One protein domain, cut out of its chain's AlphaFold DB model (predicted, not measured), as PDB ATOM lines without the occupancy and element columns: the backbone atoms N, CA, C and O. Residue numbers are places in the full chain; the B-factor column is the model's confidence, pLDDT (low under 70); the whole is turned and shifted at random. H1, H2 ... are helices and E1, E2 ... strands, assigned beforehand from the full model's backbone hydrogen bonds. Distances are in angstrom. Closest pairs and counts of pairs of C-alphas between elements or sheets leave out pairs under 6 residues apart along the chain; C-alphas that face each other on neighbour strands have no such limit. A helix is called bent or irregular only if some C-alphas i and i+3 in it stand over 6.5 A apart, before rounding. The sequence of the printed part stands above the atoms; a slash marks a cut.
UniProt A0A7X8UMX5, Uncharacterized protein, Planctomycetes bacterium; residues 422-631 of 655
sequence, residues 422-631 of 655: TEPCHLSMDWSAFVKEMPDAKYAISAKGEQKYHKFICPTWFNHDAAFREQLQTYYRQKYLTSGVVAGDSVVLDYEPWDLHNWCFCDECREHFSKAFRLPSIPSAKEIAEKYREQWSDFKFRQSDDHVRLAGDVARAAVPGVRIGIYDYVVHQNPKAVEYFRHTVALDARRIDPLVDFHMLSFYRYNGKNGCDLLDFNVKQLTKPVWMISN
ATOM      1  N   THR A 422      40.442   3.141 -45.469       83.88
ATOM      2  CA  THR A 422      39.375   2.138 -45.540       83.88
ATOM      3  C   THR A 422      39.797   0.838 -44.860       83.88
ATOM      4  O   THR A 422      40.968   0.431 -44.899       83.88
ATOM      5  N   GLU A 423      38.825   0.190 -44.233       83.94
ATOM      6  CA  GLU A 423      38.953  -1.108 -43.590       83.94
ATOM      7  C   GLU A 423      37.913  -2.068 -44.171       83.94
ATOM      8  O   GLU A 423      36.727  -1.834 -43.959       83.94
ATOM      9  N   PRO A 424      38.328  -3.110 -44.914       77.12
ATOM     10  CA  PRO A 424      37.405  -4.005 -45.610       77.12
ATOM     11  C   PRO A 424      36.477  -4.752 -44.646       77.12
ATOM     12  O   PRO A 424      36.773  -4.897 -43.459       77.12
ATOM     13  N   CYS A 425      35.378  -5.292 -45.175       76.06
ATOM     14  CA  CYS A 425      34.417  -6.082 -44.413       76.06
ATOM     15  C   CYS A 425      35.091  -7.331 -43.830       76.06
ATOM     16  O   CYS A 425      35.203  -8.368 -44.489       76.06
ATOM     17  N   HIS A 426      35.515  -7.239 -42.571       75.19
ATOM     18  CA  HIS A 426      36.242  -8.277 -41.845       75.19
ATOM     19  C   HIS A 426      35.530  -9.623 -41.864       75.19
ATOM     20  O   HIS A 426      36.188 -10.641 -41.982       75.19
ATOM     21  N   LEU A 427      34.200  -9.680 -41.845       73.62
ATOM     22  CA  LEU A 427      33.505 -10.970 -41.924       73.62
ATOM     23  C   LEU A 427      33.779 -11.711 -43.247       73.62
ATOM     24  O   LEU A 427      33.776 -12.938 -43.265       73.62
ATOM     25  N   SER A 428      34.072 -10.977 -44.323       69.12
ATOM     26  CA  SER A 428      34.341 -11.500 -45.670       69.12
ATOM     27  C   SER A 428      35.828 -11.599 -46.042       69.12
ATOM     28  O   SER A 428      36.159 -12.043 -47.144       69.12
ATOM     29  N   MET A 429      36.729 -11.201 -45.140       73.06
ATOM     30  CA  MET A 429      38.175 -11.267 -45.361       73.06
ATOM     31  C   MET A 429      38.730 -12.672 -45.151       73.06
ATOM     32  O   MET A 429      38.271 -13.403 -44.286       73.06
ATOM     33  N   ASP A 430      39.799 -13.016 -45.870       72.38
ATOM     34  CA  ASP A 430      40.561 -14.229 -45.580       72.38
ATOM     35  C   ASP A 430      41.371 -14.066 -44.285       72.38
ATOM     36  O   ASP A 430      42.391 -13.375 -44.252       72.38
ATOM     37  N   TRP A 431      40.909 -14.719 -43.220       75.81
ATOM     38  CA  TRP A 431      41.586 -14.743 -41.925       75.81
ATOM     39  C   TRP A 431      42.498 -15.945 -41.725       75.81
ATOM     40  O   TRP A 431      43.036 -16.090 -40.634       75.81
ATOM     41  N   SER A 432      42.692 -16.808 -42.725       72.81
ATOM     42  CA  SER A 432      43.396 -18.089 -42.563       72.81
ATOM     43  C   SER A 432      44.751 -17.957 -41.864       72.81
ATOM     44  O   SER A 432      45.032 -18.714 -40.942       72.81
ATOM     45  N   ALA A 433      45.559 -16.959 -42.228       73.38
ATOM     46  CA  ALA A 433      46.849 -16.700 -41.582       73.38
ATOM     47  C   ALA A 433      46.724 -16.244 -40.118       73.38
ATOM     48  O   ALA A 433      47.599 -16.533 -39.311       73.38
ATOM     49  N   PHE A 434      45.649 -15.535 -39.783       74.88
ATOM     50  CA  PHE A 434      45.397 -14.981 -38.454       74.88
ATOM     51  C   PHE A 434      44.802 -16.024 -37.501       74.88
ATOM     52  O   PHE A 434      45.239 -16.153 -36.366       74.88
ATOM     53  N   VAL A 435      43.836 -16.817 -37.979       76.12
ATOM     54  CA  VAL A 435      43.148 -17.835 -37.167       76.12
ATOM     55  C   VAL A 435      43.898 -19.163 -37.100       76.12
ATOM     56  O   VAL A 435      43.541 -20.011 -36.292       76.12
ATOM     57  N   LYS A 436      44.951 -19.365 -37.908       75.88
ATOM     58  CA  LYS A 436      45.801 -20.569 -37.845       75.88
ATOM     59  C   LYS A 436      46.378 -20.804 -36.445       75.88
ATOM     60  O   LYS A 436      46.501 -21.949 -36.028       75.88
ATOM     61  N   GLU A 437      46.691 -19.727 -35.732       76.50
ATOM     62  CA  GLU A 437      47.237 -19.762 -34.371       76.50
ATOM     63  C   GLU A 437      46.132 -19.759 -33.289       76.50
ATOM     64  O   GLU A 437      46.419 -19.654 -32.098       76.50
ATOM     65  N   MET A 438      44.858 -19.867 -33.687       81.56
ATOM     66  CA  MET A 438      43.692 -19.876 -32.804       81.56
ATOM     67  C   MET A 438      42.952 -21.218 -32.916       81.56
ATOM     68  O   MET A 438      42.065 -21.362 -33.763       81.56
ATOM     69  N   PRO A 439      43.269 -22.212 -32.066       75.69
ATOM     70  CA  PRO A 439      42.668 -23.547 -32.158       75.69
ATOM     71  C   PRO A 439      41.138 -23.544 -31.991       75.69
ATOM     72  O   PRO A 439      40.468 -24.433 -32.511       75.69
ATOM     73  N   ASP A 440      40.584 -22.524 -31.332       83.25
ATOM     74  CA  ASP A 440      39.148 -22.388 -31.070       83.25
ATOM     75  C   ASP A 440      38.392 -21.543 -32.107       83.25
ATOM     76  O   ASP A 440      37.191 -21.302 -31.946       83.25
ATOM     77  N   ALA A 441      39.055 -21.117 -33.188       84.38
ATOM     78  CA  ALA A 441      38.434 -20.296 -34.221       84.38
ATOM     79  C   ALA A 441      37.193 -20.961 -34.830       84.38
ATOM     80  O   ALA A 441      37.213 -22.115 -35.273       84.38
ATOM     81  N   LYS A 442      36.090 -20.207 -34.885       87.06
ATOM     82  CA  LYS A 442      34.811 -20.692 -35.411       87.06
ATOM     83  C   LYS A 442      34.561 -20.165 -36.814       87.06
ATOM     84  O   LYS A 442      34.563 -18.959 -37.063       87.06
ATOM     85  N   TYR A 443      34.259 -21.082 -37.727       86.56
ATOM     86  CA  TYR A 443      33.926 -20.763 -39.110       86.56
ATOM     87  C   TYR A 443      32.424 -20.592 -39.323       86.56
ATOM     88  O   TYR A 443      31.579 -21.068 -38.562       86.56
ATOM     89  N   ALA A 444      32.093 -19.905 -40.406       87.75
ATOM     90  CA  ALA A 444      30.742 -19.750 -40.898       87.75
ATOM     91  C   ALA A 444      30.167 -21.070 -41.434       87.75
ATOM     92  O   ALA A 444      30.745 -21.697 -42.322       87.75
ATOM     93  N   ILE A 445      28.972 -21.425 -40.969       88.75
ATOM     94  CA  ILE A 445      28.209 -22.598 -41.398       88.75
ATOM     95  C   ILE A 445      26.939 -22.133 -42.112       88.75
ATOM     96  O   ILE A 445      26.207 -21.274 -41.609       88.75
ATOM     97  N   SER A 446      26.689 -22.666 -43.304       86.94
ATOM     98  CA  SER A 446      25.501 -22.375 -44.105       86.94
ATOM     99  C   SER A 446      24.248 -23.027 -43.510       86.94
ATOM    100  O   SER A 446      24.327 -23.900 -42.649       86.94
ATOM    101  N   ALA A 447      23.067 -22.660 -44.014       85.00
ATOM    102  CA  ALA A 447      21.812 -23.310 -43.623       85.00
ATOM    103  C   ALA A 447      21.783 -24.823 -43.934       85.00
ATOM    104  O   ALA A 447      20.993 -25.555 -43.344       85.00
ATOM    105  N   LYS A 448      22.647 -25.294 -44.846       85.06
ATOM    106  CA  LYS A 448      22.798 -26.712 -45.203       85.06
ATOM    107  C   LYS A 448      23.772 -27.467 -44.289       85.06
ATOM    108  O   LYS A 448      24.008 -28.647 -44.512       85.06
ATOM    109  N   GLY A 449      24.362 -26.798 -43.295       84.31
ATOM    110  CA  GLY A 449      25.400 -27.380 -42.438       84.31
ATOM    111  C   GLY A 449      26.791 -27.407 -43.081       84.31
ATOM    112  O   GLY A 449      27.727 -27.942 -42.499       84.31
ATOM    113  N   GLU A 450      26.949 -26.818 -44.265       84.38
ATOM    114  CA  GLU A 450      28.226 -26.776 -44.974       84.38
ATOM    115  C   GLU A 450      29.060 -25.596 -44.476       84.38
ATOM    116  O   GLU A 450      28.560 -24.468 -44.386       84.38
ATOM    117  N   GLN A 451      30.344 -25.824 -44.200       79.12
ATOM    118  CA  GLN A 451      31.275 -24.723 -43.988       79.12
ATOM    119  C   GLN A 451      31.361 -23.910 -45.272       79.12
ATOM    120  O   GLN A 451      31.746 -24.426 -46.321       79.12
ATOM    121  N   LYS A 452      30.981 -22.631 -45.186       59.69
ATOM    122  CA  LYS A 452      30.735 -21.854 -46.396       59.69
ATOM    123  C   LYS A 452      32.030 -21.625 -47.176       59.69
ATOM    124  O   LYS A 452      31.931 -21.752 -48.376       59.69
ATOM    125  N   TYR A 453      33.192 -21.421 -46.523       55.75
ATOM    126  CA  TYR A 453      34.580 -21.553 -47.041       55.75
ATOM    127  C   TYR A 453      35.600 -21.463 -45.870       55.75
ATOM    128  O   TYR A 453      35.223 -21.151 -44.742       55.75
ATOM    129  N   HIS A 454      36.907 -21.645 -46.125       57.72
ATOM    130  CA  HIS A 454      38.006 -21.343 -45.176       57.72
ATOM    131  C   HIS A 454      38.188 -19.838 -44.886       57.72
ATOM    132  O   HIS A 454      38.979 -19.464 -44.028       57.72
ATOM    133  N   LYS A 455      37.467 -18.971 -45.608       62.41
ATOM    134  CA  LYS A 455      37.613 -17.510 -45.541       62.41
ATOM    135  C   LYS A 455      36.611 -16.833 -44.615       62.41
ATOM    136  O   LYS A 455      36.786 -15.681 -44.271       62.41
ATOM    137  N   PHE A 456      35.541 -17.516 -44.227       78.88
ATOM    138  CA  PHE A 456      34.413 -16.880 -43.558       78.88
ATOM    139  C   PHE A 456      34.305 -17.367 -42.126       78.88
ATOM    140  O   PHE A 456      34.125 -18.559 -41.873       78.88
ATOM    141  N   ILE A 457      34.400 -16.433 -41.189       84.44
ATOM    142  CA  ILE A 457      34.334 -16.708 -39.755       84.44
ATOM    143  C   ILE A 457      32.917 -16.506 -39.215       84.44
ATOM    144  O   ILE A 457      32.068 -15.842 -39.820       84.44
ATOM    145  N   CYS A 458      32.627 -17.159 -38.095       89.12
ATOM    146  CA  CYS A 458      31.360 -17.022 -37.392       89.12
ATOM    147  C   CYS A 458      31.222 -15.575 -36.874       89.12
ATOM    148  O   CYS A 458      32.078 -15.136 -36.108       89.12
ATOM    149  N   PRO A 459      30.161 -14.828 -37.242       89.38
ATOM    150  CA  PRO A 459      29.991 -13.442 -36.800       89.38
ATOM    151  C   PRO A 459      29.744 -13.325 -35.290       89.38
ATOM    152  O   PRO A 459      30.196 -12.363 -34.681       89.38
ATOM    153  N   THR A 460      29.071 -14.304 -34.668       92.00
ATOM    154  CA  THR A 460      28.909 -14.328 -33.203       92.00
ATOM    155  C   THR A 460      30.260 -14.446 -32.513       92.00
ATOM    156  O   THR A 460      30.570 -13.630 -31.651       92.00
ATOM    157  N   TRP A 461      31.072 -15.414 -32.944       90.62
ATOM    158  CA  TRP A 461      32.397 -15.641 -32.384       90.62
ATOM    159  C   TRP A 461      33.293 -14.413 -32.566       90.62
ATOM    160  O   TRP A 461      33.851 -13.910 -31.596       90.62
ATOM    161  N   PHE A 462      33.332 -13.850 -33.782       89.25
ATOM    162  CA  PHE A 462      34.081 -12.624 -34.085       89.25
ATOM    163  C   PHE A 462      33.740 -11.475 -33.129       89.25
ATOM    164  O   PHE A 462      34.627 -10.751 -32.686       89.25
ATOM    165  N   ASN A 463      32.454 -11.296 -32.820       90.69
ATOM    166  CA  ASN A 463      31.978 -10.181 -32.007       90.69
ATOM    167  C   ASN A 463      32.207 -10.371 -30.498       90.69
ATOM    168  O   ASN A 463      32.184  -9.380 -29.762       90.69
ATOM    169  N   HIS A 464      32.378 -11.605 -30.015       89.00
ATOM    170  CA  HIS A 464      32.332 -11.904 -28.578       89.00
ATOM    171  C   HIS A 464      33.560 -12.630 -28.017       89.00
ATOM    172  O   HIS A 464      33.746 -12.606 -26.799       89.00
ATOM    173  N   ASP A 465      34.406 -13.240 -28.846       90.06
ATOM    174  CA  ASP A 465      35.600 -13.934 -28.370       90.06
ATOM    175  C   ASP A 465      36.682 -12.943 -27.904       90.06
ATOM    176  O   ASP A 465      37.148 -12.075 -28.650       90.06
ATOM    177  N   ALA A 466      37.067 -13.052 -26.631       88.88
ATOM    178  CA  ALA A 466      37.987 -12.110 -25.999       88.88
ATOM    179  C   ALA A 466      39.421 -12.231 -26.539       88.88
ATOM    180  O   ALA A 466      40.080 -11.208 -26.738       88.88
ATOM    181  N   ALA A 467      39.889 -13.454 -26.810       86.88
ATOM    182  CA  ALA A 467      41.231 -13.695 -27.329       86.88
ATOM    183  C   ALA A 467      41.350 -13.187 -28.772       86.88
ATOM    184  O   ALA A 467      42.328 -12.528 -29.133       86.88
ATOM    185  N   PHE A 468      40.315 -13.414 -29.584       85.69
ATOM    186  CA  PHE A 468      40.232 -12.863 -30.927       85.69
ATOM    187  C   PHE A 468      40.258 -11.332 -30.913       85.69
ATOM    188  O   PHE A 468      41.034 -10.721 -31.652       85.69
ATOM    189  N   ARG A 469      39.464 -10.699 -30.039       87.19
ATOM    190  CA  ARG A 469      39.430  -9.236 -29.889       87.19
ATOM    191  C   ARG A 469      40.802  -8.648 -29.552       87.19
ATOM    192  O   ARG A 469      41.184  -7.637 -30.142       87.19
ATOM    193  N   GLU A 470      41.540  -9.257 -28.628       86.88
ATOM    194  CA  GLU A 470      42.881  -8.797 -28.244       86.88
ATOM    195  C   GLU A 470      43.874  -8.880 -29.414       86.88
ATOM    196  O   GLU A 470      44.611  -7.927 -29.700       86.88
ATOM    197  N   GLN A 471      43.853  -9.989 -30.157       85.25
ATOM    198  CA  GLN A 471      44.699 -10.134 -31.339       85.25
ATOM    199  C   GLN A 471      44.305  -9.144 -32.442       85.25
ATOM    200  O   GLN A 471      45.181  -8.553 -33.079       85.25
ATOM    201  N   LEU A 472      43.003  -8.909 -32.645       85.81
ATOM    202  CA  LEU A 472      42.506  -7.947 -33.631       85.81
ATOM    203  C   LEU A 472      42.995  -6.534 -33.296       85.81
ATOM    204  O   LEU A 472      43.426  -5.795 -34.183       85.81
ATOM    205  N   GLN A 473      43.004  -6.181 -32.010       87.50
ATOM    206  CA  GLN A 473      43.528  -4.905 -31.539       87.50
ATOM    207  C   GLN A 473      45.022  -4.742 -31.791       87.50
ATOM    208  O   GLN A 473      45.454  -3.687 -32.265       87.50
ATOM    209  N   THR A 474      45.807  -5.787 -31.549       85.62
ATOM    210  CA  THR A 474      47.241  -5.789 -31.863       85.62
ATOM    211  C   THR A 474      47.476  -5.627 -33.366       85.62
ATOM    212  O   THR A 474      48.294  -4.802 -33.787       85.62
ATOM    213  N   TYR A 475      46.708  -6.348 -34.184       84.81
ATOM    214  CA  TYR A 475      46.773  -6.262 -35.640       84.81
ATOM    215  C   TYR A 475      46.447  -4.852 -36.153       84.81
ATOM    216  O   TYR A 475      47.226  -4.290 -36.926       84.81
ATOM    217  N   TYR A 476      45.356  -4.236 -35.690       86.06
ATOM    218  CA  TYR A 476      44.983  -2.873 -36.087       86.06
ATOM    219  C   TYR A 476      46.019  -1.849 -35.659       86.06
ATOM    220  O   TYR A 476      46.387  -0.988 -36.456       86.06
ATOM    221  N   ARG A 477      46.543  -1.959 -34.435       85.56
ATOM    222  CA  ARG A 477      47.605  -1.072 -33.961       85.56
ATOM    223  C   ARG A 477      48.810  -1.115 -34.892       85.56
ATOM    224  O   ARG A 477      49.246  -0.067 -35.360       85.56
ATOM    225  N   GLN A 478      49.299  -2.306 -35.232       84.56
ATOM    226  CA  GLN A 478      50.427  -2.438 -36.152       84.56
ATOM    227  C   GLN A 478      50.088  -1.915 -37.557       84.56
ATOM    228  O   GLN A 478      50.883  -1.202 -38.175       84.56
ATOM    229  N   LYS A 479      48.892  -2.223 -38.063       85.06
ATOM    230  CA  LYS A 479      48.410  -1.781 -39.377       85.06
ATOM    231  C   LYS A 479      48.301  -0.257 -39.485       85.06
ATOM    232  O   LYS A 479      48.697   0.319 -40.496       85.06
ATOM    233  N   TYR A 480      47.779   0.417 -38.468       86.81
ATOM    234  CA  TYR A 480      47.630   1.873 -38.467       86.81
ATOM    235  C   TYR A 480      48.956   2.599 -38.270       86.81
ATOM    236  O   TYR A 480      49.215   3.568 -38.981       86.81
ATOM    237  N   LEU A 481      49.836   2.065 -37.417       81.50
ATOM    238  CA  LEU A 481      51.209   2.559 -37.288       81.50
ATOM    239  C   LEU A 481      51.952   2.491 -38.625       81.50
ATOM    240  O   LEU A 481      52.552   3.470 -39.055       81.50
ATOM    241  N   THR A 482      51.873   1.351 -39.312       79.12
ATOM    242  CA  THR A 482      52.557   1.156 -40.601       79.12
ATOM    243  C   THR A 482      51.943   1.961 -41.741       79.12
ATOM    244  O   THR A 482      52.675   2.404 -42.617       79.12
ATOM    245  N   SER A 483      50.627   2.182 -41.743       78.62
ATOM    246  CA  SER A 483      49.968   3.003 -42.770       78.62
ATOM    247  C   SER A 483      50.084   4.512 -42.540       78.62
ATOM    248  O   SER A 483      49.801   5.270 -43.461       78.62
ATOM    249  N   GLY A 484      50.531   4.964 -41.365       84.00
ATOM    250  CA  GLY A 484      50.687   6.390 -41.062       84.00
ATOM    251  C   GLY A 484      49.367   7.104 -40.753       84.00
ATOM    252  O   GLY A 484      49.235   8.300 -41.030       84.00
ATOM    253  N   VAL A 485      48.391   6.367 -40.209       89.25
ATOM    254  CA  VAL A 485      47.156   6.938 -39.653       89.25
ATOM    255  C   VAL A 485      47.484   7.626 -38.332       89.25
ATOM    256  O   VAL A 485      48.140   7.039 -37.471       89.25
ATOM    257  N   VAL A 486      47.009   8.859 -38.159       91.31
ATOM    258  CA  VAL A 486      47.238   9.662 -36.949       91.31
ATOM    259  C   VAL A 486      45.930  10.206 -36.365       91.31
ATOM    260  O   VAL A 486      44.861  10.081 -36.962       91.31
ATOM    261  N   ALA A 487      45.999  10.802 -35.172       94.12
ATOM    262  CA  ALA A 487      44.850  11.459 -34.549       94.12
ATOM    263  C   ALA A 487      44.263  12.545 -35.473       94.12
ATOM    264  O   ALA A 487      45.006  13.318 -36.078       94.12
ATOM    265  N   GLY A 488      42.933  12.611 -35.575       92.00
ATOM    266  CA  GLY A 488      42.218  13.507 -36.493       92.00
ATOM    267  C   GLY A 488      41.948  12.926 -37.888       92.00
ATOM    268  O   GLY A 488      41.010  13.386 -38.548       92.00
ATOM    269  N   ASP A 489      42.681  11.890 -38.310       92.81
ATOM    270  CA  ASP A 489      42.365  11.132 -39.525       92.81
ATOM    271  C   ASP A 489      41.067  10.314 -39.327       92.81
ATOM    272  O   ASP A 489      40.546  10.168 -38.215       92.81
ATOM    273  N   SER A 490      40.516   9.779 -40.418       91.81
ATOM    274  CA  SER A 490      39.325   8.918 -40.388       91.81
ATOM    275  C   SER A 490      39.650   7.462 -40.728       91.81
ATOM    276  O   SER A 490      40.379   7.181 -41.673       91.81
ATOM    277  N   VAL A 491      39.052   6.519 -40.011       92.06
ATOM    278  CA  VAL A 491      38.986   5.105 -40.391       92.06
ATOM    279  C   VAL A 491      37.570   4.828 -40.869       92.06
ATOM    280  O   VAL A 491      36.616   5.045 -40.128       92.06
ATOM    281  N   VAL A 492      37.431   4.386 -42.114       90.75
ATOM    282  CA  VAL A 492      36.142   4.103 -42.745       90.75
ATOM    283  C   VAL A 492      35.956   2.598 -42.842       90.75
ATOM    284  O   VAL A 492      36.711   1.922 -43.537       90.75
ATOM    285  N   LEU A 493      34.955   2.083 -42.140       90.81
ATOM    286  CA  LEU A 493      34.592   0.673 -42.151       90.81
ATOM    287  C   LEU A 493      33.811   0.366 -43.436       90.81
ATOM    288  O   LEU A 493      32.673   0.793 -43.584       90.81
ATOM    289  N   ASP A 494      34.431  -0.348 -44.367       84.75
ATOM    290  CA  ASP A 494      33.847  -0.816 -45.626       84.75
ATOM    291  C   ASP A 494      33.048  -2.105 -45.379       84.75
ATOM    292  O   ASP A 494      33.513  -3.214 -45.640       84.75
ATOM    293  N   TYR A 495      31.884  -1.970 -44.737       83.38
ATOM    294  CA  TYR A 495      31.094  -3.098 -44.246       83.38
ATOM    295  C   TYR A 495      29.868  -3.358 -45.123       83.38
ATOM    296  O   TYR A 495      28.788  -2.815 -44.903       83.38
ATOM    297  N   GLU A 496      30.028  -4.268 -46.085       77.00
ATOM    298  CA  GLU A 496      28.969  -4.716 -46.993       77.00
ATOM    299  C   GLU A 496      28.570  -6.187 -46.730       77.00
ATOM    300  O   GLU A 496      28.996  -7.096 -47.448       77.00
ATOM    301  N   PRO A 497      27.780  -6.476 -45.680       73.69
ATOM    302  CA  PRO A 497      27.428  -7.842 -45.267       73.69
ATOM    303  C   PRO A 497      26.321  -8.477 -46.131       73.69
ATOM    304  O   PRO A 497      25.255  -8.865 -45.645       73.69
ATOM    305  N   TRP A 498      26.578  -8.620 -47.428       71.69
ATOM    306  CA  TRP A 498      25.695  -9.352 -48.335       71.69
ATOM    307  C   TRP A 498      25.479 -10.795 -47.852       71.69
ATOM    308  O   TRP A 498      26.411 -11.465 -47.402       71.69
ATOM    309  N   ASP A 499      24.241 -11.288 -47.954       72.12
ATOM    310  CA  ASP A 499      23.851 -12.657 -47.585       72.12
ATOM    311  C   ASP A 499      24.025 -13.027 -46.099       72.12
ATOM    312  O   ASP A 499      23.968 -14.214 -45.748       72.12
ATOM    313  N   LEU A 500      24.161 -12.052 -45.190       74.56
ATOM    314  CA  LEU A 500      24.308 -12.333 -43.754       74.56
ATOM    315  C   LEU A 500      23.102 -13.091 -43.165       74.56
ATOM    316  O   LEU A 500      23.224 -13.833 -42.198       74.56
ATOM    317  N   HIS A 501      21.917 -13.015 -43.769       78.81
ATOM    318  CA  HIS A 501      20.780 -13.842 -43.332       78.81
ATOM    319  C   HIS A 501      21.007 -15.340 -43.575       78.81
ATOM    320  O   HIS A 501      20.507 -16.172 -42.818       78.81
ATOM    321  N   ASN A 502      21.829 -15.676 -44.573       78.31
ATOM    322  CA  ASN A 502      22.217 -17.033 -44.944       78.31
ATOM    323  C   ASN A 502      23.593 -17.434 -44.364       78.31
ATOM    324  O   ASN A 502      24.241 -18.358 -44.875       78.31
ATOM    325  N   TRP A 503      24.064 -16.713 -43.340       75.81
ATOM    326  CA  TRP A 503      25.387 -16.857 -42.729       75.81
ATOM    327  C   TRP A 503      25.378 -16.310 -41.282       75.81
ATOM    328  O   TRP A 503      25.145 -15.148 -41.013       75.81
ATOM    329  N   CYS A 504      25.670 -17.022 -40.204       88.31
ATOM    330  CA  CYS A 504      26.054 -18.395 -39.944       88.31
ATOM    331  C   CYS A 504      24.906 -19.080 -39.178       88.31
ATOM    332  O   CYS A 504      24.217 -18.406 -38.407       88.31
ATOM    333  N   PHE A 505      24.743 -20.394 -39.351       92.81
ATOM    334  CA  PHE A 505      23.809 -21.256 -38.611       92.81
ATOM    335  C   PHE A 505      24.525 -22.265 -37.693       92.81
ATOM    336  O   PHE A 505      23.946 -23.291 -37.336       92.81
ATOM    337  N   CYS A 506      25.779 -22.001 -37.307       92.06
ATOM    338  CA  CYS A 506      26.472 -22.819 -36.309       92.06
ATOM    339  C   CYS A 506      25.756 -22.765 -34.951       92.06
ATOM    340  O   CYS A 506      24.942 -21.870 -34.701       92.06
ATOM    341  N   ASP A 507      26.090 -23.706 -34.071       93.31
ATOM    342  CA  ASP A 507      25.466 -23.846 -32.751       93.31
ATOM    343  C   ASP A 507      25.541 -22.549 -31.943       93.31
ATOM    344  O   ASP A 507      24.511 -22.047 -31.509       93.31
ATOM    345  N   GLU A 508      26.708 -21.908 -31.903       93.00
ATOM    346  CA  GLU A 508      26.915 -20.634 -31.205       93.00
ATOM    347  C   GLU A 508      25.989 -19.509 -31.711       93.00
ATOM    348  O   GLU A 508      25.394 -18.764 -30.929       93.00
ATOM    349  N   CYS A 509      25.797 -19.397 -33.031       94.25
ATOM    350  CA  CYS A 509      24.856 -18.433 -33.607       94.25
ATOM    351  C   CYS A 509      23.409 -18.748 -33.219       94.25
ATOM    352  O   CYS A 509      22.651 -17.834 -32.886       94.25
ATOM    353  N   ARG A 510      23.010 -20.023 -33.270       95.88
ATOM    354  CA  ARG A 510      21.634 -20.453 -32.972       95.88
ATOM    355  C   ARG A 510      21.322 -20.351 -31.477       95.88
ATOM    356  O   ARG A 510      20.204 -19.987 -31.120       95.88
ATOM    357  N   GLU A 511      22.305 -20.589 -30.618       96.12
ATOM    358  CA  GLU A 511      22.231 -20.402 -29.167       96.12
ATOM    359  C   GLU A 511      22.077 -18.930 -28.792       96.12
ATOM    360  O   GLU A 511      21.132 -18.570 -28.084       96.12
ATOM    361  N   HIS A 512      22.949 -18.059 -29.311       96.06
ATOM    362  CA  HIS A 512      22.844 -16.617 -29.073       96.06
ATOM    363  C   HIS A 512      21.521 -16.058 -29.593       96.06
ATOM    364  O   HIS A 512      20.895 -15.240 -28.920       96.06
ATOM    365  N   PHE A 513      21.054 -16.540 -30.743       96.94
ATOM    366  CA  PHE A 513      19.746 -16.191 -31.273       96.94
ATOM    367  C   PHE A 513      18.599 -16.631 -30.356       96.94
ATOM    368  O   PHE A 513      17.766 -15.806 -29.973       96.94
ATOM    369  N   SER A 514      18.576 -17.908 -29.964       97.56
ATOM    370  CA  SER A 514      17.559 -18.460 -29.066       97.56
ATOM    371  C   SER A 514      17.492 -17.671 -27.756       97.56
ATOM    372  O   SER A 514      16.416 -17.235 -27.344       97.56
ATOM    373  N   LYS A 515      18.652 -17.355 -27.166       96.88
ATOM    374  CA  LYS A 515      18.765 -16.527 -25.960       96.88
ATOM    375  C   LYS A 515      18.277 -15.092 -26.182       96.88
ATOM    376  O   LYS A 515      17.514 -14.575 -25.368       96.88
ATOM    377  N   ALA A 516      18.679 -14.454 -27.281       95.81
ATOM    378  CA  ALA A 516      18.344 -13.064 -27.597       95.81
ATOM    379  C   ALA A 516      16.839 -12.822 -27.805       95.81
ATOM    380  O   ALA A 516      16.378 -11.693 -27.613       95.81
ATOM    381  N   PHE A 517      16.087 -13.862 -28.176       97.12
ATOM    382  CA  PHE A 517      14.637 -13.810 -28.398       97.12
ATOM    383  C   PHE A 517      13.837 -14.699 -27.438       97.12
ATOM    384  O   PHE A 517      12.624 -14.819 -27.595       97.12
ATOM    385  N   ARG A 518      14.495 -15.274 -26.419       97.00
ATOM    386  CA  ARG A 518      13.893 -16.136 -25.384       97.00
ATOM    387  C   ARG A 518      13.051 -17.271 -25.982       97.00
ATOM    388  O   ARG A 518      11.920 -17.506 -25.561       97.00
ATOM    389  N   LEU A 519      13.594 -17.944 -26.995       96.12
ATOM    390  CA  LEU A 519      12.931 -19.077 -27.636       96.12
ATOM    391  C   LEU A 519      12.945 -20.303 -26.702       96.12
ATOM    392  O   LEU A 519      13.874 -20.456 -25.910       96.12
ATOM    393  N   PRO A 520      11.939 -21.195 -26.782       93.69
ATOM    394  CA  PRO A 520      11.824 -22.345 -25.878       93.69
ATOM    395  C   PRO A 520      12.924 -23.400 -26.076       93.69
ATOM    396  O   PRO A 520      13.173 -24.210 -25.188       93.69
ATOM    397  N   SER A 521      13.567 -23.407 -27.241       95.50
ATOM    398  CA  SER A 521      14.667 -24.299 -27.600       95.50
ATOM    399  C   SER A 521      15.594 -23.608 -28.605       95.50
ATOM    400  O   SER A 521      15.286 -22.522 -29.112       95.50
ATOM    401  N   ILE A 522      16.750 -24.213 -28.883       97.25
ATOM    402  CA  ILE A 522      17.661 -23.761 -29.940       97.25
ATOM    403  C   ILE A 522      17.084 -24.231 -31.285       97.25
ATOM    404  O   ILE A 522      17.074 -25.438 -31.535       97.25
ATOM    405  N   PRO A 523      16.591 -23.329 -32.153       96.25
ATOM    406  CA  PRO A 523      15.957 -23.743 -33.398       96.25
ATOM    407  C   PRO A 523      16.993 -24.250 -34.409       96.25
ATOM    408  O   PRO A 523      18.154 -23.834 -34.418       96.25
ATOM    409  N   SER A 524      16.572 -25.145 -35.295       94.69
ATOM    410  CA  SER A 524      17.310 -25.530 -36.501       94.69
ATOM    411  C   SER A 524      17.310 -24.408 -37.550       94.69
ATOM    412  O   SER A 524      16.491 -23.491 -37.505       94.69
ATOM    413  N   ALA A 525      18.200 -24.491 -38.546       91.81
ATOM    414  CA  ALA A 525      18.215 -23.539 -39.664       91.81
ATOM    415  C   ALA A 525      16.879 -23.506 -40.432       91.81
ATOM    416  O   ALA A 525      16.420 -22.438 -40.837       91.81
ATOM    417  N   LYS A 526      16.228 -24.667 -40.579       92.69
ATOM    418  CA  LYS A 526      14.909 -24.786 -41.208       92.69
ATOM    419  C   LYS A 526      13.832 -24.062 -40.394       92.69
ATOM    420  O   LYS A 526      13.107 -23.241 -40.942       92.69
ATOM    421  N   GLU A 527      13.777 -24.299 -39.083       95.38
ATOM    422  CA  GLU A 527      12.823 -23.614 -38.198       95.38
ATOM    423  C   GLU A 527      13.050 -22.102 -38.161       95.38
ATOM    424  O   GLU A 527      12.091 -21.332 -38.115       95.38
ATOM    425  N   ILE A 528      14.308 -21.657 -38.216       94.62
ATOM    426  CA  ILE A 528      14.642 -20.238 -38.344       94.62
ATOM    427  C   ILE A 528      14.022 -19.652 -39.618       94.62
ATOM    428  O   ILE A 528      13.361 -18.620 -39.544       94.62
ATOM    429  N   ALA A 529      14.199 -20.312 -40.765       89.12
ATOM    430  CA  ALA A 529      13.689 -19.832 -42.047       89.12
ATOM    431  C   ALA A 529      12.152 -19.830 -42.124       89.12
ATOM    432  O   ALA A 529      11.571 -18.896 -42.670       89.12
ATOM    433  N   GLU A 530      11.499 -20.856 -41.574       92.12
ATOM    434  CA  GLU A 530      10.048 -21.051 -41.688       92.12
ATOM    435  C   GLU A 530       9.250 -20.291 -40.620       92.12
ATOM    436  O   GLU A 530       8.163 -19.793 -40.908       92.12
ATOM    437  N   LYS A 531       9.769 -20.193 -39.389       95.75
ATOM    438  CA  LYS A 531       9.014 -19.678 -38.232       95.75
ATOM    439  C   LYS A 531       9.579 -18.393 -37.640       95.75
ATOM    440  O   LYS A 531       8.812 -17.580 -37.131       95.75
ATOM    441  N   TYR A 532      10.898 -18.209 -37.674       95.06
ATOM    442  CA  TYR A 532      11.563 -17.124 -36.945       95.06
ATOM    443  C   TYR A 532      12.330 -16.151 -37.849       95.06
ATOM    444  O   TYR A 532      13.297 -15.526 -37.411       95.06
ATOM    445  N   ARG A 533      11.914 -16.017 -39.114       90.50
ATOM    446  CA  ARG A 533      12.625 -15.232 -40.135       90.50
ATOM    447  C   ARG A 533      12.821 -13.765 -39.741       90.50
ATOM    448  O   ARG A 533      13.905 -13.217 -39.950       90.50
ATOM    449  N   GLU A 534      11.805 -13.137 -39.150       91.50
ATOM    450  CA  GLU A 534      11.884 -11.741 -38.697       91.50
ATOM    451  C   GLU A 534      12.837 -11.577 -37.518       91.50
ATOM    452  O   GLU A 534      13.732 -10.735 -37.553       91.50
ATOM    453  N   GLN A 535      12.705 -12.430 -36.501       95.00
ATOM    454  CA  GLN A 535      13.575 -12.415 -35.328       95.00
ATOM    455  C   GLN A 535      15.025 -12.691 -35.726       95.00
ATOM    456  O   GLN A 535      15.945 -12.069 -35.202       95.00
ATOM    457  N   TRP A 536      15.247 -13.607 -36.670       93.62
ATOM    458  CA  TRP A 536      16.575 -13.877 -37.204       93.62
ATOM    459  C   TRP A 536      17.134 -12.675 -37.954       93.62
ATOM    460  O   TRP A 536      18.303 -12.347 -37.786       93.62
ATOM    461  N   SER A 537      16.306 -11.972 -38.729       91.00
ATOM    462  CA  SER A 537      16.722 -10.732 -39.387       91.00
ATOM    463  C   SER A 537      17.157  -9.689 -38.355       91.00
ATOM    464  O   SER A 537      18.275  -9.186 -38.437       91.00
ATOM    465  N   ASP A 538      16.352  -9.457 -37.315       92.62
ATOM    466  CA  ASP A 538      16.700  -8.557 -36.208       92.62
ATOM    467  C   ASP A 538      17.964  -9.006 -35.450       92.62
ATOM    468  O   ASP A 538      18.757  -8.171 -35.014       92.62
ATOM    469  N   PHE A 539      18.185 -10.316 -35.296       94.31
ATOM    470  CA  PHE A 539      19.422 -10.863 -34.735       94.31
ATOM    471  C   PHE A 539      20.635 -10.494 -35.592       94.31
ATOM    472  O   PHE A 539      21.642 -10.047 -35.047       94.31
ATOM    473  N   LYS A 540      20.536 -10.625 -36.919       91.75
ATOM    474  CA  LYS A 540      21.617 -10.264 -37.847       91.75
ATOM    475  C   LYS A 540      21.938  -8.776 -37.819       91.75
ATOM    476  O   LYS A 540      23.114  -8.444 -37.733       91.75
ATOM    477  N   PHE A 541      20.928  -7.909 -37.743       91.06
ATOM    478  CA  PHE A 541      21.155  -6.479 -37.514       91.06
ATOM    479  C   PHE A 541      21.956  -6.216 -36.234       91.06
ATOM    480  O   PHE A 541      22.906  -5.440 -36.259       91.06
ATOM    481  N   ARG A 542      21.642  -6.898 -35.122       92.19
ATOM    482  CA  ARG A 542      22.428  -6.762 -33.879       92.19
ATOM    483  C   ARG A 542      23.873  -7.230 -34.057       92.19
ATOM    484  O   ARG A 542      24.775  -6.576 -33.551       92.19
ATOM    485  N   GLN A 543      24.105  -8.317 -34.799       91.12
ATOM    486  CA  GLN A 543      25.466  -8.775 -35.099       91.12
ATOM    487  C   GLN A 543      26.254  -7.735 -35.904       91.12
ATOM    488  O   GLN A 543      27.436  -7.527 -35.636       91.12
ATOM    489  N   SER A 544      25.613  -7.071 -36.864       90.38
ATOM    490  CA  SER A 544      26.216  -5.973 -37.621       90.38
ATOM    491  C   SER A 544      26.508  -4.753 -36.744       90.38
ATOM    492  O   SER A 544      27.610  -4.211 -36.814       90.38
ATOM    493  N   ASP A 545      25.586  -4.369 -35.857       92.25
ATOM    494  CA  ASP A 545      25.803  -3.281 -34.893       92.25
ATOM    495  C   ASP A 545      27.002  -3.579 -33.971       92.25
ATOM    496  O   ASP A 545      27.858  -2.721 -33.739       92.25
ATOM    497  N   ASP A 546      27.086  -4.809 -33.458       92.12
ATOM    498  CA  ASP A 546      28.172  -5.259 -32.583       92.12
ATOM    499  C   ASP A 546      29.515  -5.311 -33.320       92.12
ATOM    500  O   ASP A 546      30.536  -4.919 -32.755       92.12
ATOM    501  N   HIS A 547      29.508  -5.711 -34.594       91.06
ATOM    502  CA  HIS A 547      30.694  -5.695 -35.446       91.06
ATOM    503  C   HIS A 547      31.245  -4.275 -35.615       91.06
ATOM    504  O   HIS A 547      32.434  -4.032 -35.392       91.06
ATOM    505  N   VAL A 548      30.374  -3.327 -35.968       92.69
ATOM    506  CA  VAL A 548      30.749  -1.919 -36.160       92.69
ATOM    507  C   VAL A 548      31.274  -1.315 -34.860       92.69
ATOM    508  O   VAL A 548      32.295  -0.624 -34.875       92.69
ATOM    509  N   ARG A 549      30.635  -1.623 -33.724       93.62
ATOM    510  CA  ARG A 549      31.113  -1.187 -32.405       93.62
ATOM    511  C   ARG A 549      32.502  -1.743 -32.102       93.62
ATOM    512  O   ARG A 549      33.392  -0.972 -31.759       93.62
ATOM    513  N   LEU A 550      32.704  -3.050 -32.271       92.38
ATOM    514  CA  LEU A 550      33.992  -3.701 -32.032       92.38
ATOM    515  C   LEU A 550      35.102  -3.085 -32.890       92.38
ATOM    516  O   LEU A 550      36.137  -2.690 -32.354       92.38
ATOM    517  N   ALA A 551      34.889  -2.969 -34.202       90.94
ATOM    518  CA  ALA A 551      35.884  -2.411 -35.116       90.94
ATOM    519  C   ALA A 551      36.198  -0.939 -34.794       90.94
ATOM    520  O   ALA A 551      37.367  -0.548 -34.767       90.94
ATOM    521  N   GLY A 552      35.173  -0.135 -34.488       93.25
ATOM    522  CA  GLY A 552      35.333   1.261 -34.081       93.25
ATOM    523  C   GLY A 552      36.105   1.419 -32.768       93.25
ATOM    524  O   GLY A 552      37.025   2.234 -32.690       93.25
ATOM    525  N   ASP A 553      35.786   0.615 -31.752       93.25
ATOM    526  CA  ASP A 553      36.474   0.624 -30.456       93.25
ATOM    527  C   ASP A 553      37.943   0.225 -30.602       93.25
ATOM    528  O   ASP A 553      38.831   0.884 -30.057       93.25
ATOM    529  N   VAL A 554      38.211  -0.829 -31.375       92.06
ATOM    530  CA  VAL A 554      39.573  -1.292 -31.640       92.06
ATOM    531  C   VAL A 554      40.377  -0.225 -32.386       92.06
ATOM    532  O   VAL A 554      41.531   0.029 -32.034       92.06
ATOM    533  N   ALA A 555      39.777   0.453 -33.367       92.44
ATOM    534  CA  ALA A 555      40.441   1.532 -34.086       92.44
ATOM    535  C   ALA A 555      40.759   2.736 -33.189       92.44
ATOM    536  O   ALA A 555      41.884   3.239 -33.223       92.44
ATOM    537  N   ARG A 556      39.827   3.150 -32.322       94.44
ATOM    538  CA  ARG A 556      40.059   4.230 -31.345       94.44
ATOM    539  C   ARG A 556      41.104   3.864 -30.295       94.44
ATOM    540  O   ARG A 556      41.871   4.728 -29.880       94.44
ATOM    541  N   ALA A 557      41.166   2.599 -29.884       92.94
ATOM    542  CA  ALA A 557      42.198   2.119 -28.970       92.94
ATOM    543  C   ALA A 557      43.587   2.086 -29.631       92.94
ATOM    544  O   ALA A 557      44.592   2.361 -28.978       92.94
ATOM    545  N   ALA A 558      43.649   1.762 -30.925       90.69
ATOM    546  CA  ALA A 558      44.885   1.758 -31.697       90.69
ATOM    547  C   ALA A 558      45.407   3.178 -31.991       90.69
ATOM    548  O   ALA A 558      46.617   3.400 -31.923       90.69
ATOM    549  N   VAL A 559      44.513   4.127 -32.293       93.06
ATOM    550  CA  VAL A 559      44.840   5.536 -32.564       93.06
ATOM    551  C   VAL A 559      43.850   6.450 -31.822       93.06
ATOM    552  O   VAL A 559      42.778   6.766 -32.348       93.06
ATOM    553  N   PRO A 560      44.188   6.913 -30.604       94.38
ATOM    554  CA  PRO A 560      43.344   7.847 -29.865       94.38
ATOM    555  C   PRO A 560      43.065   9.125 -30.668       94.38
ATOM    556  O   PRO A 560      43.983   9.764 -31.176       94.38
ATOM    557  N   GLY A 561      41.790   9.506 -30.782       94.50
ATOM    558  CA  GLY A 561      41.360  10.687 -31.543       94.50
ATOM    559  C   GLY A 561      41.110  10.450 -33.038       94.50
ATOM    560  O   GLY A 561      40.845  11.411 -33.760       94.50
ATOM    561  N   VAL A 562      41.174   9.204 -33.520       95.75
ATOM    562  CA  VAL A 562      40.703   8.850 -34.869       95.75
ATOM    563  C   VAL A 562      39.177   8.954 -34.959       95.75
ATOM    564  O   VAL A 562      38.458   8.641 -34.005       95.75
ATOM    565  N   ARG A 563      38.670   9.377 -36.118       95.38
ATOM    566  CA  ARG A 563      37.232   9.400 -36.419       95.38
ATOM    567  C   ARG A 563      36.808   8.100 -37.087       95.38
ATOM    568  O   ARG A 563      37.522   7.602 -37.949       95.38
ATOM    569  N   ILE A 564      35.635   7.586 -36.749       95.75
ATOM    570  CA  ILE A 564      35.089   6.357 -37.328       95.75
ATOM    571  C   ILE A 564      33.983   6.706 -38.319       95.75
ATOM    572  O   ILE A 564      32.949   7.250 -37.941       95.75
ATOM    573  N   GLY A 565      34.203   6.397 -39.591       93.12
ATOM    574  CA  GLY A 565      33.174   6.399 -40.623       93.12
ATOM    575  C   GLY A 565      32.722   4.980 -40.944       93.12
ATOM    576  O   GLY A 565      33.443   4.019 -40.678       93.12
ATOM    577  N   ILE A 566      31.561   4.847 -41.569       91.88
ATOM    578  CA  ILE A 566      31.104   3.584 -42.154       91.88
ATOM    579  C   ILE A 566      30.677   3.814 -43.599       91.88
ATOM    580  O   ILE A 566      30.046   4.826 -43.897       91.88
ATOM    581  N   TYR A 567      31.055   2.895 -44.483       87.56
ATOM    582  CA  TYR A 567      30.436   2.743 -45.789       87.56
ATOM    583  C   TYR A 567      29.172   1.905 -45.626       87.56
ATOM    584  O   TYR A 567      29.254   0.740 -45.233       87.56
ATOM    585  N   ASP A 568      28.012   2.505 -45.854       83.50
ATOM    586  CA  ASP A 568      26.721   1.875 -45.601       83.50
ATOM    587  C   ASP A 568      25.663   2.234 -46.650       83.50
ATOM    588  O   ASP A 568      25.867   3.037 -47.559       83.50
ATOM    589  N   TYR A 569      24.503   1.586 -46.566       80.44
ATOM    590  CA  TYR A 569      23.438   1.754 -47.550       80.44
ATOM    591  C   TYR A 569      22.530   2.926 -47.202       80.44
ATOM    592  O   TYR A 569      22.227   3.198 -46.042       80.44
ATOM    593  N   VAL A 570      22.028   3.583 -48.245       81.50
ATOM    594  CA  VAL A 570      21.027   4.646 -48.134       81.50
ATOM    595  C   VAL A 570      19.772   4.172 -47.392       81.50
ATOM    596  O   VAL A 570      19.239   3.089 -47.632       81.50
ATOM    597  N   VAL A 571      19.218   5.039 -46.551       85.19
ATOM    598  CA  VAL A 571      17.870   4.875 -46.006       85.19
ATOM    599  C   VAL A 571      16.872   5.056 -47.146       85.19
ATOM    600  O   VAL A 571      16.802   6.110 -47.788       85.19
ATOM    601  N   HIS A 572      16.090   4.011 -47.411       79.94
ATOM    602  CA  HIS A 572      15.094   4.001 -48.475       79.94
ATOM    603  C   HIS A 572      13.744   4.559 -48.007       79.94
ATOM    604  O   HIS A 572      13.252   4.217 -46.936       79.94
ATOM    605  N   GLN A 573      13.102   5.362 -48.861       75.94
ATOM    606  CA  GLN A 573      11.708   5.794 -48.673       75.94
ATOM    607  C   GLN A 573      10.690   4.732 -49.118       75.94
ATOM    608  O   GLN A 573       9.553   4.728 -48.657       75.94
ATOM    609  N   ASN A 574      11.076   3.854 -50.050       77.06
ATOM    610  CA  ASN A 574      10.185   2.858 -50.637       77.06
ATOM    611  C   ASN A 574      10.035   1.648 -49.693       77.06
ATOM    612  O   ASN A 574      11.034   0.960 -49.469       77.06
ATOM    613  N   PRO A 575       8.818   1.319 -49.216       77.25
ATOM    614  CA  PRO A 575       8.588   0.186 -48.318       77.25
ATOM    615  C   PRO A 575       9.093  -1.157 -48.858       77.25
ATOM    616  O   PRO A 575       9.671  -1.930 -48.104       77.25
ATOM    617  N   LYS A 576       8.964  -1.412 -50.168       76.50
ATOM    618  CA  LYS A 576       9.462  -2.653 -50.789       76.50
ATOM    619  C   LYS A 576      10.985  -2.743 -50.760       76.50
ATOM    620  O   LYS A 576      11.534  -3.822 -50.581       76.50
ATOM    621  N   ALA A 577      11.667  -1.611 -50.943       73.38
ATOM    622  CA  ALA A 577      13.120  -1.569 -50.835       73.38
ATOM    623  C   ALA A 577      13.549  -1.794 -49.380       73.38
ATOM    624  O   ALA A 577      14.437  -2.597 -49.129       73.38
ATOM    625  N   VAL A 578      12.872  -1.157 -48.420       77.94
ATOM    626  CA  VAL A 578      13.121  -1.384 -46.987       77.94
ATOM    627  C   VAL A 578      12.966  -2.866 -46.629       77.94
ATOM    628  O   VAL A 578      13.849  -3.426 -45.988       77.94
ATOM    629  N   GLU A 579      11.889  -3.513 -47.079       79.31
ATOM    630  CA  GLU A 579      11.649  -4.944 -46.858       79.31
ATOM    631  C   GLU A 579      12.715  -5.825 -47.523       79.31
ATOM    632  O   GLU A 579      13.237  -6.743 -46.896       79.31
ATOM    633  N   TYR A 580      13.099  -5.524 -48.765       79.38
ATOM    634  CA  TYR A 580      14.173  -6.240 -49.452       79.38
ATOM    635  C   TYR A 580      15.486  -6.178 -48.660       79.38
ATOM    636  O   TYR A 580      16.020  -7.219 -48.284       79.38
ATOM    637  N   PHE A 581      15.967  -4.970 -48.342       75.94
ATOM    638  CA  PHE A 581      17.234  -4.770 -47.627       75.94
ATOM    639  C   PHE A 581      17.217  -5.385 -46.223       75.94
ATOM    640  O   PHE A 581      18.236  -5.918 -45.775       75.94
ATOM    641  N   ARG A 582      16.048  -5.398 -45.560       81.81
ATOM    642  CA  ARG A 582      15.842  -6.051 -44.258       81.81
ATOM    643  C   ARG A 582      16.190  -7.538 -44.266       81.81
ATOM    644  O   ARG A 582      16.560  -8.054 -43.216       81.81
ATOM    645  N   HIS A 583      16.074  -8.214 -45.407       78.56
ATOM    646  CA  HIS A 583      16.299  -9.658 -45.526       78.56
ATOM    647  C   HIS A 583      17.511 -10.045 -46.372       78.56
ATOM    648  O   HIS A 583      17.777 -11.239 -46.523       78.56
ATOM    649  N   THR A 584      18.237  -9.076 -46.931       73.38
ATOM    650  CA  THR A 584      19.382  -9.344 -47.811       73.38
ATOM    651  C   THR A 584      20.699  -8.796 -47.280       73.38
ATOM    652  O   THR A 584      21.726  -9.444 -47.487       73.38
ATOM    653  N   VAL A 585      20.684  -7.668 -46.560       77.25
ATOM    654  CA  VAL A 585      21.916  -6.952 -46.189       77.25
ATOM    655  C   VAL A 585      22.108  -6.795 -44.681       77.25
ATOM    656  O   VAL A 585      23.209  -6.509 -44.258       77.25
ATOM    657  N   ALA A 586      21.101  -7.008 -43.829       83.44
ATOM    658  CA  ALA A 586      21.253  -6.931 -42.364       83.44
ATOM    659  C   ALA A 586      21.981  -5.671 -41.814       83.44
ATOM    660  O   ALA A 586      22.528  -5.710 -40.713       83.44
ATOM    661  N   LEU A 587      21.972  -4.545 -42.538       85.06
ATOM    662  CA  LEU A 587      22.589  -3.275 -42.138       85.06
ATOM    663  C   LEU A 587      21.586  -2.127 -42.307       85.06
ATOM    664  O   LEU A 587      20.954  -2.001 -43.353       85.06
ATOM    665  N   ASP A 588      21.400  -1.314 -41.265       87.06
ATOM    666  CA  ASP A 588      20.504  -0.150 -41.272       87.06
ATOM    667  C   ASP A 588      21.260   1.052 -40.712       87.06
ATOM    668  O   ASP A 588      21.599   1.081 -39.525       87.06
ATOM    669  N   ALA A 589      21.489   2.055 -41.562       89.00
ATOM    670  CA  ALA A 589      22.222   3.269 -41.212       89.00
ATOM    671  C   ALA A 589      21.677   3.942 -39.940       89.00
ATOM    672  O   ALA A 589      22.445   4.436 -39.120       89.00
ATOM    673  N   ARG A 590      20.360   3.882 -39.697       90.88
ATOM    674  CA  ARG A 590      19.731   4.493 -38.511       90.88
ATOM    675  C   ARG A 590      20.142   3.812 -37.206       90.88
ATOM    676  O   ARG A 590      20.154   4.455 -36.161       90.88
ATOM    677  N   ARG A 591      20.446   2.511 -37.247       91.19
ATOM    678  CA  ARG A 591      20.916   1.744 -36.080       91.19
ATOM    679  C   ARG A 591      22.391   2.003 -35.791       91.19
ATOM    680  O   ARG A 591      22.795   1.996 -34.630       91.19
ATOM    681  N   ILE A 592      23.164   2.250 -36.847       92.50
ATOM    682  CA  ILE A 592      24.605   2.499 -36.786       92.50
ATOM    683  C   ILE A 592      24.936   3.961 -36.451       92.50
ATOM    684  O   ILE A 592      25.975   4.208 -35.848       92.50
ATOM    685  N   ASP A 593      24.061   4.917 -36.768       93.88
ATOM    686  CA  ASP A 593      24.228   6.361 -36.516       93.88
ATOM    687  C   ASP A 593      24.808   6.728 -35.127       93.88
ATOM    688  O   ASP A 593      25.739   7.535 -35.063       93.88
ATOM    689  N   PRO A 594      24.391   6.123 -33.992       95.56
ATOM    690  CA  PRO A 594      25.011   6.412 -32.693       95.56
ATOM    691  C   PRO A 594      26.423   5.827 -32.494       95.56
ATOM    692  O   PRO A 594      27.109   6.228 -31.555       95.56
ATOM    693  N   LEU A 595      26.859   4.877 -33.324       95.56
ATOM    694  CA  LEU A 595      28.129   4.146 -33.187       95.56
ATOM    695  C   LEU A 595      29.284   4.798 -33.965       95.56
ATOM    696  O   LEU A 595      30.453   4.506 -33.694       95.56
ATOM    697  N   VAL A 596      28.971   5.686 -34.910       95.19
ATOM    698  CA  VAL A 596      29.928   6.282 -35.853       95.19
ATOM    699  C   VAL A 596      29.982   7.809 -35.743       95.19
ATOM    700  O   VAL A 596      29.131   8.461 -35.137       95.19
ATOM    701  N   ASP A 597      31.020   8.395 -36.335       94.94
ATOM    702  CA  ASP A 597      31.242   9.840 -36.402       94.94
ATOM    703  C   ASP A 597      30.715  10.461 -37.707       94.94
ATOM    704  O   ASP A 597      30.550  11.684 -37.776       94.94
ATOM    705  N   PHE A 598      30.492   9.649 -38.747       91.94
ATOM    706  CA  PHE A 598      29.855  10.026 -40.013       91.94
ATOM    707  C   PHE A 598      29.448   8.787 -40.829       91.94
ATOM    708  O   PHE A 598      30.025   7.711 -40.672       91.94
ATOM    709  N   HIS A 599      28.491   8.975 -41.735       90.31
ATOM    710  CA  HIS A 599      28.081   7.985 -42.731       90.31
ATOM    711  C   HIS A 599      28.700   8.292 -44.080       90.31
ATOM    712  O   HIS A 599      28.874   9.458 -44.447       90.31
ATOM    713  N   MET A 600      28.960   7.251 -44.848       86.50
ATOM    714  CA  MET A 600      29.357   7.340 -46.238       86.50
ATOM    715  C   MET A 600      28.442   6.418 -47.031       86.50
ATOM    716  O   MET A 600      28.660   5.216 -47.095       86.50
ATOM    717  N   LEU A 601      27.394   6.993 -47.614       80.94
ATOM    718  CA  LEU A 601      26.307   6.190 -48.162       80.94
ATOM    719  C   LEU A 601      26.550   5.804 -49.628       80.94
ATOM    720  O   LEU A 601      26.922   6.651 -50.447       80.94
ATOM    721  N   SER A 602      26.267   4.549 -49.977       74.69
ATOM    722  CA  SER A 602      26.382   4.010 -51.339       74.69
ATOM    723  C   SER A 602      25.237   4.490 -52.243       74.69
ATOM    724  O   SER A 602      24.157   3.894 -52.301       74.69
ATOM    725  N   PHE A 603      25.453   5.580 -52.983       70.81
ATOM    726  CA  PHE A 603      24.476   6.105 -53.944       70.81
ATOM    727  C   PHE A 603      24.667   5.506 -55.351       70.81
ATOM    728  O   PHE A 603      25.294   6.113 -56.215       70.81
ATOM    729  N   TYR A 604      24.058   4.347 -55.622       62.38
ATOM    730  CA  TYR A 604      23.996   3.761 -56.972       62.38
ATOM    731  C   TYR A 604      22.763   4.268 -57.739       62.38
ATOM    732  O   TYR A 604      21.678   3.671 -57.696       62.38
ATOM    733  N   ARG A 605      22.882   5.433 -58.391       54.31
ATOM    734  CA  ARG A 605      21.788   6.043 -59.169       54.31
ATOM    735  C   ARG A 605      22.288   6.709 -60.450       54.31
ATOM    736  O   ARG A 605      23.184   7.540 -60.416       54.31
ATOM    737  N   TYR A 606      21.604   6.408 -61.554       45.78
ATOM    738  CA  TYR A 606      21.846   6.982 -62.885       45.78
ATOM    739  C   TYR A 606      21.248   8.395 -63.066       45.78
ATOM    740  O   TYR A 606      21.680   9.149 -63.934       45.78
ATOM    741  N   ASN A 607      20.255   8.779 -62.248       50.12
ATOM    742  CA  ASN A 607      19.487  10.018 -62.419       50.12
ATOM    743  C   ASN A 607      19.807  11.054 -61.333       50.12
ATOM    744  O   ASN A 607      19.530  10.826 -60.154       50.12
ATOM    745  N   GLY A 608      20.281  12.235 -61.746       55.06
ATOM    746  CA  GLY A 608      20.684  13.316 -60.838       55.06
ATOM    747  C   GLY A 608      19.591  13.771 -59.864       55.06
ATOM    748  O   GLY A 608      19.863  13.901 -58.677       55.06
ATOM    749  N   LYS A 609      18.335  13.935 -60.314       65.25
ATOM    750  CA  LYS A 609      17.249  14.397 -59.427       65.25
ATOM    751  C   LYS A 609      16.937  13.389 -58.315       65.25
ATOM    752  O   LYS A 609      16.961  13.747 -57.145       65.25
ATOM    753  N   ASN A 610      16.688  12.130 -58.676       65.69
ATOM    754  CA  ASN A 610      16.347  11.093 -57.697       65.69
ATOM    755  C   ASN A 610      17.518  10.800 -56.746       65.69
ATOM    756  O   ASN A 610      17.292  10.456 -55.590       65.69
ATOM    757  N   GLY A 611      18.762  10.934 -57.225       71.38
ATOM    758  CA  GLY A 611      19.956  10.849 -56.385       71.38
ATOM    759  C   GLY A 611      20.022  11.978 -55.353       71.38
ATOM    760  O   GLY A 611      20.177  11.701 -54.166       71.38
ATOM    761  N   CYS A 612      19.835  13.232 -55.779       75.12
ATOM    762  CA  CYS A 612      19.811  14.386 -54.875       75.12
ATOM    763  C   CYS A 612      18.653  14.323 -53.866       75.12
ATOM    764  O   CYS A 612      18.881  14.535 -52.680       75.12
ATOM    765  N   ASP A 613      17.438  13.961 -54.295       77.81
ATOM    766  CA  ASP A 613      16.288  13.820 -53.388       77.81
ATOM    767  C   ASP A 613      16.542  12.741 -52.314       77.81
ATOM    768  O   ASP A 613      16.162  12.892 -51.149       77.81
ATOM    769  N   LEU A 614      17.204  11.641 -52.694       77.81
ATOM    770  CA  LEU A 614      17.569  10.568 -51.771       77.81
ATOM    771  C   LEU A 614      18.659  11.010 -50.791       77.81
ATOM    772  O   LEU A 614      18.592  10.654 -49.613       77.81
ATOM    773  N   LEU A 615      19.637  11.795 -51.247       80.50
ATOM    774  CA  LEU A 615      20.634  12.415 -50.375       80.50
ATOM    775  C   LEU A 615      19.962  13.333 -49.350       80.50
ATOM    776  O   LEU A 615      20.186  13.169 -48.153       80.50
ATOM    777  N   ASP A 616      19.091  14.237 -49.801       83.44
ATOM    778  CA  ASP A 616      18.351  15.155 -48.929       83.44
ATOM    779  C   ASP A 616      17.512  14.405 -47.895       83.44
ATOM    780  O   ASP A 616      17.422  14.818 -46.737       83.44
ATOM    781  N   PHE A 617      16.899  13.289 -48.290       85.94
ATOM    782  CA  PHE A 617      16.186  12.426 -47.362       85.94
ATOM    783  C   PHE A 617      17.119  11.843 -46.300       85.94
ATOM    784  O   PHE A 617      16.830  11.966 -45.114       85.94
ATOM    785  N   ASN A 618      18.253  11.270 -46.700       87.75
ATOM    786  CA  ASN A 618      19.210  10.665 -45.774       87.75
ATOM    787  C   ASN A 618      19.802  11.684 -44.794       87.75
ATOM    788  O   ASN A 618      19.851  11.419 -43.595       87.75
ATOM    789  N   VAL A 619      20.144  12.882 -45.271       86.94
ATOM    790  CA  VAL A 619      20.618  13.994 -44.428       86.94
ATOM    791  C   VAL A 619      19.578  14.405 -43.377       86.94
ATOM    792  O   VAL A 619      19.950  14.883 -42.309       86.94
ATOM    793  N   LYS A 620      18.280  14.229 -43.651       88.31
ATOM    794  CA  LYS A 620      17.198  14.497 -42.687       88.31
ATOM    795  C   LYS A 620      16.943  13.338 -41.720       88.31
ATOM    796  O   LYS A 620      16.375  13.577 -40.661       88.31
ATOM    797  N   GLN A 621      17.275  12.104 -42.101       89.56
ATOM    798  CA  GLN A 621      17.021  10.910 -41.284       89.56
ATOM    799  C   GLN A 621      18.164  10.580 -40.318       89.56
ATOM    800  O   GLN A 621      17.910   9.976 -39.280       89.56
ATOM    801  N   LEU A 622      19.401  10.942 -40.659       90.50
ATOM    802  CA  LEU A 622      20.599  10.617 -39.884       90.50
ATOM    803  C   LEU A 622      21.059  11.826 -39.068       90.50
ATOM    804  O   LEU A 622      20.973  12.968 -39.529       90.50
ATOM    805  N   THR A 623      21.540  11.592 -37.846       92.25
ATOM    806  CA  THR A 623      22.006  12.683 -36.977       92.25
ATOM    807  C   THR A 623      23.475  13.009 -37.220       92.25
ATOM    808  O   THR A 623      23.898  14.155 -37.018       92.25
ATOM    809  N   LYS A 624      24.263  12.032 -37.684       92.06
ATOM    810  CA  LYS A 624      25.666  12.224 -38.052       92.06
ATOM    811  C   LYS A 624      25.807  12.801 -39.464       92.06
ATOM    812  O   LYS A 624      24.909  12.680 -40.296       92.06
ATOM    813  N   PRO A 625      26.944  13.458 -39.773       89.06
ATOM    814  CA  PRO A 625      27.220  13.931 -41.122       89.06
ATOM    815  C   PRO A 625      27.152  12.796 -42.146       89.06
ATOM    816  O   PRO A 625      27.733  11.736 -41.931       89.06
ATOM    817  N   VAL A 626      26.505  13.059 -43.279       85.94
ATOM    818  CA  VAL A 626      26.494  12.170 -44.444       85.94
ATOM    819  C   VAL A 626      27.513  12.686 -45.446       85.94
ATOM    820  O   VAL A 626      27.446  13.841 -45.877       85.94
ATOM    821  N   TRP A 627      28.481  11.848 -45.792       82.81
ATOM    822  CA  TRP A 627      29.430  12.097 -46.863       82.81
ATOM    823  C   TRP A 627      28.980  11.372 -48.116       82.81
ATOM    824  O   TRP A 627      28.424  10.274 -48.068       82.81
ATOM    825  N   MET A 628      29.246  12.004 -49.251       75.31
ATOM    826  CA  MET A 628      29.119  11.346 -50.532       75.31
ATOM    827  C   MET A 628      30.435  10.684 -50.882       75.31
ATOM    828  O   MET A 628      31.487  11.322 -50.907       75.31
ATOM    829  N   ILE A 629      30.336   9.413 -51.222       72.00
ATOM    830  CA  ILE A 629      31.325   8.751 -52.039       72.00
ATOM    831  C   ILE A 629      30.824   8.757 -53.469       72.00
ATOM    832  O   ILE A 629      29.653   8.486 -53.743       72.00
ATOM    833  N   SER A 630      31.716   9.067 -54.394       63.22
ATOM    834  CA  SER A 630      31.455   8.776 -55.786       63.22
ATOM    835  C   SER A 630      32.591   7.953 -56.366       63.22
ATOM    836  O   SER A 630      33.738   8.004 -55.911       63.22
ATOM    837  N   ASN A 631      32.244   7.236 -57.425       54.66
ATOM    838  CA  ASN A 631      33.217   6.675 -58.339       54.66
ATOM    839  C   ASN A 631      33.384   7.564 -59.581       54.66
ATOM    840  O   ASN A 631      33.611   7.071 -60.681       54.66
TER     841      ASN A 631
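What this domain is: This is residues 422 to 631 of the 655 residues of an uncharacterized protein of Planctomycetes bacterium (UniProt A0A7X8UMX5). A strongly twisted wall of five parallel strands stands at one side of one long helix, H6, whose residues 548 to 556 pack on one face of the sheet while its earlier residues run on past it. H4 packs across H6 at residues 536 to 539, H2 packs on residues 543 to 550 and H3 on residues 554 to 558; H8 covers E3 and E4 beside H6, and H9 is at the E5 edge of the sheet. The printed part has 210 residues, with nine named helices and five named strands in the order E1 H1 H2 H3 E2 H4 H5 H6 E3 H7 H8 E4 H9 E5, and the sheet order is E1 E2 E3 E4 E5. The class is mixed, helices and strands, and the whole is compact, with a radius of gyration of the C-alphas of 17.9 A and spans of 47 by 44 by 28 A.

Where its parts are: E1 is residues 422 to 424, beginning at C-alpha 422 at (39.375, 2.138, -45.540). H1 is residues 432 to 435, H2 residues 459 to 464, and H3 residues 466 to 483, 25.6 A long from first to last C-alpha. E2 is residues 490 to 494, H4 residues 507 to 516 and H5 residues 525 to 531. H6, residues 533 to 558, is 37.4 A long, from C-alpha 533 at (12.625, -15.232, -40.135) to C-alpha 558 at (44.885, 1.758, -31.697). E3 is residues 563 to 569, 19.3 A long; H7 is residues 575 to 584 and H8 residues 589 to 595. H8 is irregular, with C-alphas 591 and 594 7.1 A apart. E4 is residues 598 to 602, H9 residues 608 to 621, 20.0 A long, and E5 residues 626 to 630, ending at C-alpha 630 at (31.455, 8.776, -55.786).

How they stand to each other: H6 is the hub, touching H2, H3, H4 and H8. H6 is on the sheet over E2 and E3, at a height over the sheet of 10.1 A. H8 is on the same face, at 9.3 A. The architecture is two layers, H6, H8 and H9 on one face of the sheet. E1 and E2 are parallel, with N 423 and O 492 2.8 A apart, within hydrogen-bond range; so are N 491 and O 563 of E2 and E3, 2.8 A, N 600 and O 566 of E3 and E4, 2.8 A, and N 627 and O 599 of E4 and E5, 2.8 A. The strand-helix-strand units, parallel neighbour strands with helices between, are E1, H1 H2 H3, E2; E2, H4 H5 H6, E3; E3, H7 H8, E4; and E4, H9, E5; the last two have right-handed crossovers. H3 and H6 touch at a steep tilt of 52 degrees, the C-alphas of Arg 477 and Ala 558 being closest at 4.5 A. H2 and H6 touch at 51 degrees, also steep, closest at Asn 463 and His 547, 5.8 A between C-alphas. H4 and H6 only just touch, with 3 pairs of C-alphas within 8 A, closest at Phe 513 and Phe 539, 6.4 A. H5 and H7 are each close to H6 but not clearly touching it, and H1 is near H3. Every O i to N i+4 pair is within hydrogen-bond range in H2, H3, H4, H5, H6 and H9, against 5 of 6 in H7 and 1 of 3 in H8, where 2 of 4 O i to N i+3 pairs are; H1 is too short for an O i to N i+4 pair.

The domain as a whole: The C-alphas farthest apart are those of Pro 439 and Lys 609, at 53.2 A. The printed part has no cut. The long links are H1 to H2, with 23 residues, and E2 to H4, with 12. The mean pLDDT of the printed part is 84.8, with 14 residues under 70: 428, 452 to 455, 604 to 610, and 630 to 631.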